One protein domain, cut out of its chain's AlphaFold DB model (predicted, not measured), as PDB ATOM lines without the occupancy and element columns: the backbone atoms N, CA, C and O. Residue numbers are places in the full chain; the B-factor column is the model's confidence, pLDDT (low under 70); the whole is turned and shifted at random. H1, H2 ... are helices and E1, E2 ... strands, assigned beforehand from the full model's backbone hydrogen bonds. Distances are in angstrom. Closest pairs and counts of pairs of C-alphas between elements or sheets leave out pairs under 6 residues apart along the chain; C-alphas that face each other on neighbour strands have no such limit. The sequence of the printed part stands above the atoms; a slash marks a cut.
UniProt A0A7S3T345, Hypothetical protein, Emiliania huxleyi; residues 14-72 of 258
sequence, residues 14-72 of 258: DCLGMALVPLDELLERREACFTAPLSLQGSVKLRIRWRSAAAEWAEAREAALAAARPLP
ATOM      1  N   ASP A  14      54.083   8.239  23.129       82.06
ATOM      2  CA  ASP A  14      54.343   6.941  22.507       82.06
ATOM      3  C   ASP A  14      53.029   6.221  22.173       82.06
ATOM      4  O   ASP A  14      52.083   6.179  22.961       82.06
ATOM      5  N   CYS A  15      52.952   5.624  20.981       83.12
ATOM      6  CA  CYS A  15      51.772   4.868  20.564       83.12
ATOM      7  C   CYS A  15      51.726   3.511  21.282       83.12
ATOM      8  O   CYS A  15      52.563   2.645  21.038       83.12
ATOM      9  N   LEU A  16      50.698   3.304  22.107       79.25
ATOM     10  CA  LEU A  16      50.425   2.062  22.841       79.25
ATOM     11  C   LEU A  16      49.690   1.011  21.990       79.25
ATOM     12  O   LEU A  16      49.523  -0.136  22.404       79.25
ATOM     13  N   GLY A  17      49.266   1.385  20.783       84.12
ATOM     14  CA  GLY A  17      48.693   0.482  19.792       84.12
ATOM     15  C   GLY A  17      47.367   0.969  19.220       84.12
ATOM     16  O   GLY A  17      46.724   1.895  19.721       84.12
ATOM     17  N   MET A  18      46.956   0.323  18.135       87.25
ATOM     18  CA  MET A  18      45.716   0.613  17.424       87.25
ATOM     19  C   MET A  18      44.713  -0.524  17.589       87.25
ATOM     20  O   MET A  18      45.084  -1.695  17.553       87.25
ATOM     21  N   ALA A  19      43.438  -0.172  17.709       87.19
ATOM     22  CA  ALA A  19      42.311  -1.091  17.724       87.19
ATOM     23  C   ALA A  19      41.371  -0.818  16.539       87.19
ATOM     24  O   ALA A  19      40.954   0.320  16.277       87.19
ATOM     25  N   LEU A  20      41.003  -1.885  15.831       85.62
ATOM     26  CA  LEU A  20      39.934  -1.870  14.838       85.62
ATOM     27  C   LEU A  20      38.630  -2.278  15.519       85.62
ATOM     28  O   LEU A  20      38.542  -3.348  16.110       85.62
ATOM     29  N   VAL A  21      37.628  -1.404  15.443       83.44
ATOM     30  CA  VAL A  21      36.306  -1.639  16.027       83.44
ATOM     31  C   VAL A  21      35.319  -1.838  14.878       83.44
ATOM     32  O   VAL A  21      35.102  -0.879  14.130       83.44
ATOM     33  N   PRO A  22      34.761  -3.046  14.695       80.88
ATOM     34  CA  PRO A  22      33.743  -3.288  13.680       80.88
ATOM     35  C   PRO A  22      32.451  -2.591  14.103       80.88
ATOM     36  O   PRO A  22      31.917  -2.854  15.175       80.88
ATOM     37  N   LEU A  23      31.962  -1.660  13.286       80.62
ATOM     38  CA  LEU A  23      30.767  -0.872  13.613       80.62
ATOM     39  C   LEU A  23      29.473  -1.525  13.104       80.62
ATOM     40  O   LEU A  23      28.400  -0.963  13.304       80.62
ATOM     41  N   ASP A  24      29.555  -2.699  12.474       81.69
ATOM     42  CA  ASP A  24      28.404  -3.378  11.870       81.69
ATOM     43  C   ASP A  24      27.314  -3.681  12.914       81.69
ATOM     44  O   ASP A  24      26.135  -3.421  12.678       81.69
ATOM     45  N   GLU A  25      27.703  -4.085  14.130       69.38
ATOM     46  CA  GLU A  25      26.761  -4.318  15.237       69.38
ATOM     47  C   GLU A  25      26.035  -3.041  15.711       69.38
ATOM     48  O   GLU A  25      24.932  -3.116  16.263       69.38
ATOM     49  N   LEU A  26      26.610  -1.848  15.495       73.94
ATOM     50  CA  LEU A  26      25.973  -0.579  15.884       73.94
ATOM     51  C   LEU A  26      24.830  -0.184  14.957       73.94
ATOM     52  O   LEU A  26      23.915   0.511  15.408       73.94
ATOM     53  N   LEU A  27      24.879  -0.604  13.690       71.31
ATOM     54  CA  LEU A  27      23.844  -0.279  12.708       71.31
ATOM     55  C   LEU A  27      22.497  -0.894  13.104       71.31
ATOM     56  O   LEU A  27      21.458  -0.259  12.931       71.31
ATOM     57  N   GLU A  28      22.521  -2.083  13.704       69.38
ATOM     58  CA  GLU A  28      21.317  -2.790  14.143       69.38
ATOM     59  C   GLU A  28      20.899  -2.409  15.568       69.38
ATOM     60  O   GLU A  28      19.720  -2.167  15.833       69.38
ATOM     61  N   ARG A  29      21.857  -2.333  16.503       65.62
ATOM     62  CA  ARG A  29      21.555  -2.224  17.941       65.62
ATOM     63  C   ARG A  29      21.528  -0.803  18.486       65.62
ATOM     64  O   ARG A  29      21.063  -0.603  19.606       65.62
ATOM     65  N   ARG A  30      22.010   0.190  17.729       71.75
ATOM     66  CA  ARG A  30      22.179   1.606  18.136       71.75
ATOM     67  C   ARG A  30      23.073   1.850  19.358       71.75
ATOM     68  O   ARG A  30      23.444   2.992  19.613       71.75
ATOM     69  N   GLU A  31      23.451   0.821  20.101       81.50
ATOM     70  CA  GLU A  31      24.422   0.857  21.184       81.50
ATOM     71  C   GLU A  31      25.084  -0.518  21.290       81.50
ATOM     72  O   GLU A  31      24.397  -1.540  21.285       81.50
ATOM     73  N   ALA A  32      26.413  -0.549  21.359       81.12
ATOM     74  CA  ALA A  32      27.173  -1.785  21.475       81.12
ATOM     75  C   ALA A  32      28.478  -1.565  22.252       81.12
ATOM     76  O   ALA A  32      29.098  -0.497  22.195       81.12
ATOM     77  N   CYS A  33      28.873  -2.596  22.998       82.00
ATOM     78  CA  CYS A  33      30.141  -2.664  23.713       82.00
ATOM     79  C   CYS A  33      31.102  -3.553  22.925       82.00
ATOM     80  O   CYS A  33      30.835  -4.736  22.745       82.00
ATOM     81  N   PHE A  34      32.235  -2.998  22.517       82.94
ATOM     82  CA  PHE A  34      33.276  -3.694  21.776       82.94
ATOM     83  C   PHE A  34      34.490  -3.904  22.660       82.94
ATOM     84  O   PHE A  34      34.946  -2.970  23.317       82.94
ATOM     85  N   THR A  35      35.048  -5.105  22.623       87.19
ATOM     86  CA  THR A  35      36.380  -5.376  23.162       87.19
ATOM     87  C   THR A  35      37.280  -5.691  21.981       87.19
ATOM     88  O   THR A  35      37.061  -6.686  21.293       87.19
ATOM     89  N   ALA A  36      38.263  -4.834  21.725       84.88
ATOM     90  CA  ALA A  36      39.169  -4.973  20.593       84.88
ATOM     91  C   ALA A  36      40.617  -5.125  21.086       84.88
ATOM     92  O   ALA A  36      41.039  -4.357  21.958       84.88
ATOM     93  N   PRO A  37      41.389  -6.092  20.562       85.50
ATOM     94  CA  PRO A  37      42.808  -6.205  20.873       85.50
ATOM     95  C   PRO A  37      43.585  -5.028  20.271       85.50
ATOM     96  O   PRO A  37      43.230  -4.506  19.211       85.50
ATOM     97  N   LEU A  38      44.649  -4.614  20.957       86.25
ATOM     98  CA  LEU A  38      45.577  -3.600  20.469       86.25
ATOM     99  C   LEU A  38      46.632  -4.232  19.567       86.25
ATOM    100  O   LEU A  38      47.065  -5.358  19.795       86.25
ATOM    101  N   SER A  39      47.080  -3.477  18.565       84.00
ATOM    102  CA  SER A  39      48.095  -3.918  17.602       84.00
ATOM    103  C   SER A  39      49.458  -4.236  18.222       84.00
ATOM    104  O   SER A  39      50.252  -4.921  17.587       84.00
ATOM    105  N   LEU A  40      49.747  -3.706  19.416       82.38
ATOM    106  CA  LEU A  40      50.964  -4.005  20.170       82.38
ATOM    107  C   LEU A  40      50.669  -5.032  21.266       82.38
ATOM    108  O   LEU A  40      51.024  -6.200  21.131       82.38
ATOM    109  N   GLN A  41      50.006  -4.606  22.345       80.62
ATOM    110  CA  GLN A  41      49.705  -5.467  23.487       80.62
ATOM    111  C   GLN A  41      48.496  -4.944  24.274       80.62
ATOM    112  O   GLN A  41      48.350  -3.743  24.472       80.62
ATOM    113  N   GLY A  42      47.640  -5.850  24.754       84.31
ATOM    114  CA  GLY A  42      46.446  -5.519  25.542       84.31
ATOM    115  C   GLY A  42      45.166  -5.409  24.709       84.31
ATOM    116  O   GLY A  42      45.124  -5.767  23.533       84.31
ATOM    117  N   SER A  43      44.088  -4.945  25.337       85.75
ATOM    118  CA  SER A  43      42.772  -4.796  24.707       85.75
ATOM    119  C   SER A  43      42.061  -3.557  25.231       85.75
ATOM    120  O   SER A  43      42.157  -3.254  26.420       85.75
ATOM    121  N   VAL A  44      41.296  -2.888  24.373       85.44
ATOM    122  CA  VAL A  44      40.450  -1.751  24.745       85.44
ATOM    123  C   VAL A  44      38.980  -2.165  24.734       85.44
ATOM    124  O   VAL A  44      38.515  -2.810  23.793       85.44
ATOM    125  N   LYS A  45      38.247  -1.791  25.787       85.62
ATOM    126  CA  LYS A  45      36.789  -1.935  25.862       85.62
ATOM    127  C   LYS A  45      36.147  -0.578  25.592       85.62
ATOM    128  O   LYS A  45      36.449   0.397  26.273       85.62
ATOM    129  N   LEU A  46      35.275  -0.510  24.596       82.12
ATOM    130  CA  LEU A  46      34.630   0.713  24.132       82.12
ATOM    131  C   LEU A  46      33.122   0.510  24.121       82.12
ATOM    132  O   LEU A  46      32.638  -0.464  23.556       82.12
ATOM    133  N   ARG A  47      32.369   1.448  24.695       83.75
ATOM    134  CA  ARG A  47      30.916   1.513  24.514       83.75
ATOM    135  C   ARG A  47      30.603   2.615  23.519       83.75
ATOM    136  O   ARG A  47      30.877   3.782  23.791       83.75
ATOM    137  N   ILE A  48      30.037   2.246  22.379       83.94
ATOM    138  CA  ILE A  48      29.686   3.186  21.316       83.94
ATOM    139  C   ILE A  48      28.167   3.221  21.204       83.94
ATOM    140  O   ILE A  48      27.506   2.185  21.204       83.94
ATOM    141  N   ARG A  49      27.610   4.429  21.123       82.44
ATOM    142  CA  ARG A  49      26.179   4.652  20.937       82.44
ATOM    143  C   ARG A  49      25.963   5.475  19.678       82.44
ATOM    144  O   ARG A  49      26.456   6.593  19.573       82.44
ATOM    145  N   TRP A  50      25.207   4.921  18.744       76.75
ATOM    146  CA  TRP A  50      24.777   5.607  17.540       76.75
ATOM    147  C   TRP A  50      23.518   6.424  17.829       76.75
ATOM    148  O   TRP A  50      22.454   5.887  18.153       76.75
ATOM    149  N   ARG A  51      23.628   7.743  17.683       70.06
ATOM    150  CA  ARG A  51      22.479   8.647  17.608       70.06
ATOM    151  C   ARG A  51      22.393   9.133  16.172       70.06
ATOM    152  O   ARG A  51      23.345   9.702  15.653       70.06
ATOM    153  N   SER A  52      21.279   8.857  15.495       66.44
ATOM    154  CA  SER A  52      21.082   9.430  14.169       66.44
ATOM    155  C   SER A  52      20.879  10.932  14.314       66.44
ATOM    156  O   SER A  52      20.164  11.365  15.219       66.44
ATOM    157  N   ALA A  53      21.423  11.716  13.382       56.94
ATOM    158  CA  ALA A  53      21.136  13.143  13.319       56.94
ATOM    159  C   ALA A  53      19.617  13.378  13.338       56.94
ATOM    160  O   ALA A  53      19.141  14.225  14.066       56.94
ATOM    161  N   ALA A  54      18.811  12.563  12.646       58.12
ATOM    162  CA  ALA A  54      17.348  12.659  12.701       58.12
ATOM    163  C   ALA A  54      16.749  12.454  14.111       58.12
ATOM    164  O   ALA A  54      15.739  13.077  14.424       58.12
ATOM    165  N   ALA A  55      17.350  11.613  14.962       56.28
ATOM    166  CA  ALA A  55      16.954  11.479  16.363       56.28
ATOM    167  C   ALA A  55      17.407  12.689  17.188       56.28
ATOM    168  O   ALA A  55      16.642  13.147  18.024       56.28
ATOM    169  N   GLU A  56      18.583  13.256  16.910       57.31
ATOM    170  CA  GLU A  56      19.024  14.513  17.528       57.31
ATOM    171  C   GLU A  56      18.159  15.695  17.094       57.31
ATOM    172  O   GLU A  56      17.803  16.506  17.930       57.31
ATOM    173  N   TRP A  57      17.744  15.770  15.829       56.97
ATOM    174  CA  TRP A  57      16.830  16.789  15.318       56.97
ATOM    175  C   TRP A  57      15.405  16.569  15.819       56.97
ATOM    176  O   TRP A  57      14.716  17.544  16.076       56.97
ATOM    177  N   ALA A  58      14.938  15.330  15.991       55.91
ATOM    178  CA  ALA A  58      13.632  15.057  16.586       55.91
ATOM    179  C   ALA A  58      13.629  15.352  18.092       55.91
ATOM    180  O   ALA A  58      12.709  16.007  18.562       55.91
ATOM    181  N   GLU A  59      14.669  14.949  18.830       62.03
ATOM    182  CA  GLU A  59      14.862  15.298  20.242       62.03
ATOM    183  C   GLU A  59      15.090  16.797  20.415       62.03
ATOM    184  O   GLU A  59      14.529  17.367  21.334       62.03
ATOM    185  N   ALA A  60      15.842  17.460  19.534       55.50
ATOM    186  CA  ALA A  60      16.057  18.904  19.570       55.50
ATOM    187  C   ALA A  60      14.815  19.670  19.129       55.50
ATOM    188  O   ALA A  60      14.577  20.747  19.652       55.50
ATOM    189  N   ARG A  61      13.998  19.142  18.210       65.19
ATOM    190  CA  ARG A  61      12.727  19.761  17.819       65.19
ATOM    191  C   ARG A  61      11.670  19.544  18.886       65.19
ATOM    192  O   ARG A  61      10.960  20.488  19.172       65.19
ATOM    193  N   GLU A  62      11.606  18.382  19.526       61.09
ATOM    194  CA  GLU A  62      10.778  18.148  20.717       61.09
ATOM    195  C   GLU A  62      11.291  18.932  21.928       61.09
ATOM    196  O   GLU A  62      10.489  19.484  22.666       61.09
ATOM    197  N   ALA A  63      12.604  19.068  22.121       56.81
ATOM    198  CA  ALA A  63      13.197  19.886  23.178       56.81
ATOM    199  C   ALA A  63      13.009  21.376  22.899       56.81
ATOM    200  O   ALA A  63      12.721  22.119  23.824       56.81
ATOM    201  N   ALA A  64      13.104  21.817  21.645       57.97
ATOM    202  CA  ALA A  64      12.794  23.177  21.228       57.97
ATOM    203  C   ALA A  64      11.293  23.439  21.305       57.97
ATOM    204  O   ALA A  64      10.913  24.519  21.720       57.97
ATOM    205  N   LEU A  65      10.430  22.468  20.998       67.06
ATOM    206  CA  LEU A  65       8.984  22.570  21.201       67.06
ATOM    207  C   LEU A  65       8.632  22.527  22.697       67.06
ATOM    208  O   LEU A  65       7.699  23.196  23.120       67.06
ATOM    209  N   ALA A  66       9.399  21.808  23.521       58.97
ATOM    210  CA  ALA A  66       9.279  21.777  24.979       58.97
ATOM    211  C   ALA A  66       9.882  23.015  25.661       58.97
ATOM    212  O   ALA A  66       9.429  23.367  26.748       58.97
ATOM    213  N   ALA A  67      10.865  23.669  25.038       56.34
ATOM    214  CA  ALA A  67      11.469  24.929  25.472       56.34
ATOM    215  C   ALA A  67      10.685  26.148  24.960       56.34
ATOM    216  O   ALA A  67      10.644  27.174  25.630       56.34
ATOM    217  N   ALA A  68      10.053  26.029  23.789       55.22
ATOM    218  CA  ALA A  68       9.104  26.991  23.233       55.22
ATOM    219  C   ALA A  68       7.703  26.818  23.830       55.22
ATOM    220  O   ALA A  68       6.900  27.750  23.795       55.22
ATOM    221  N   ARG A  69       7.407  25.660  24.439       60.78
ATOM    222  CA  ARG A  69       6.352  25.574  25.445       60.78
ATOM    223  C   ARG A  69       6.752  26.570  26.530       60.78
ATOM    224  O   ARG A  69       7.893  26.486  26.984       60.78
ATOM    225  N   PRO A  70       5.872  27.508  26.927       56.97
ATOM    226  CA  PRO A  70       6.205  28.479  27.959       56.97
ATOM    227  C   PRO A  70       6.866  27.737  29.115       56.97
ATOM    228  O   PRO A  70       6.360  26.675  29.510       56.97
ATOM    229  N   LEU A  71       8.027  28.250  29.560       49.56
ATOM    230  CA  LEU A  71       8.806  27.677  30.659       49.56
ATOM    231  C   LEU A  71       7.825  27.169  31.712       49.56
ATOM    232  O   LEU A  71       6.866  27.898  31.991       49.56
ATOM    233  N   PRO A  72       8.007  25.953  32.266       52.00
ATOM    234  CA  PRO A  72       7.195  25.508  33.381       52.00
ATOM    235  C   PRO A  72       7.194  26.652  34.380       52.00
ATOM    236  O   PRO A  72       8.241  26.968  34.944       52.00
TER     237      PRO A  72
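Overview. This is residues 14 to 72 of the 258 residues of the protein "Hypothetical protein" of Emiliania huxleyi (UniProt A0A7S3T345). A small antiparallel hairpin, E2 and E3, has E1 crossing near its turn and short helix H1 near its other end, while H2 sticks out as a long arm. The 59 printed residues run E1, H1, E2, E3, H2; the class is mixed, helices and strands. The whole is extended, radius of gyration of the C-alphas 18.1 A, spanning 56 by 28 by 15 A.

Arrangement. Start at E1, residues 15 to 19, which pairs with no named strand. In H1, residues 24 to 29, 1 of 2 O i to N i+4 pairs is within hydrogen-bond range. Its closest C-alpha to E2, residues 31 to 37, is Leu 26, 5.8 A from that of Ala 32. E2 and E3, residues 43 to 49, form the hairpin at 163 degrees; see N 34 and O 46, 2.8 A. H2, residues 53 to 68, has every such pair within range and is apart from E1, H1 and E2.

Along the chain. Find C-alpha 15 at (51.772, 4.868, 20.564). E2 runs 19.7 A, E3 19.5 A and H2 20.9 A, to C-alpha 68 at (9.104, 26.991, 23.233).

Size, cuts and confidence. Residues 53 to 72 stand free. The printed part has no cut, and its four links are tight. Look for pLDDT under 70 at residues 25, 28 to 29 and 52 to 72.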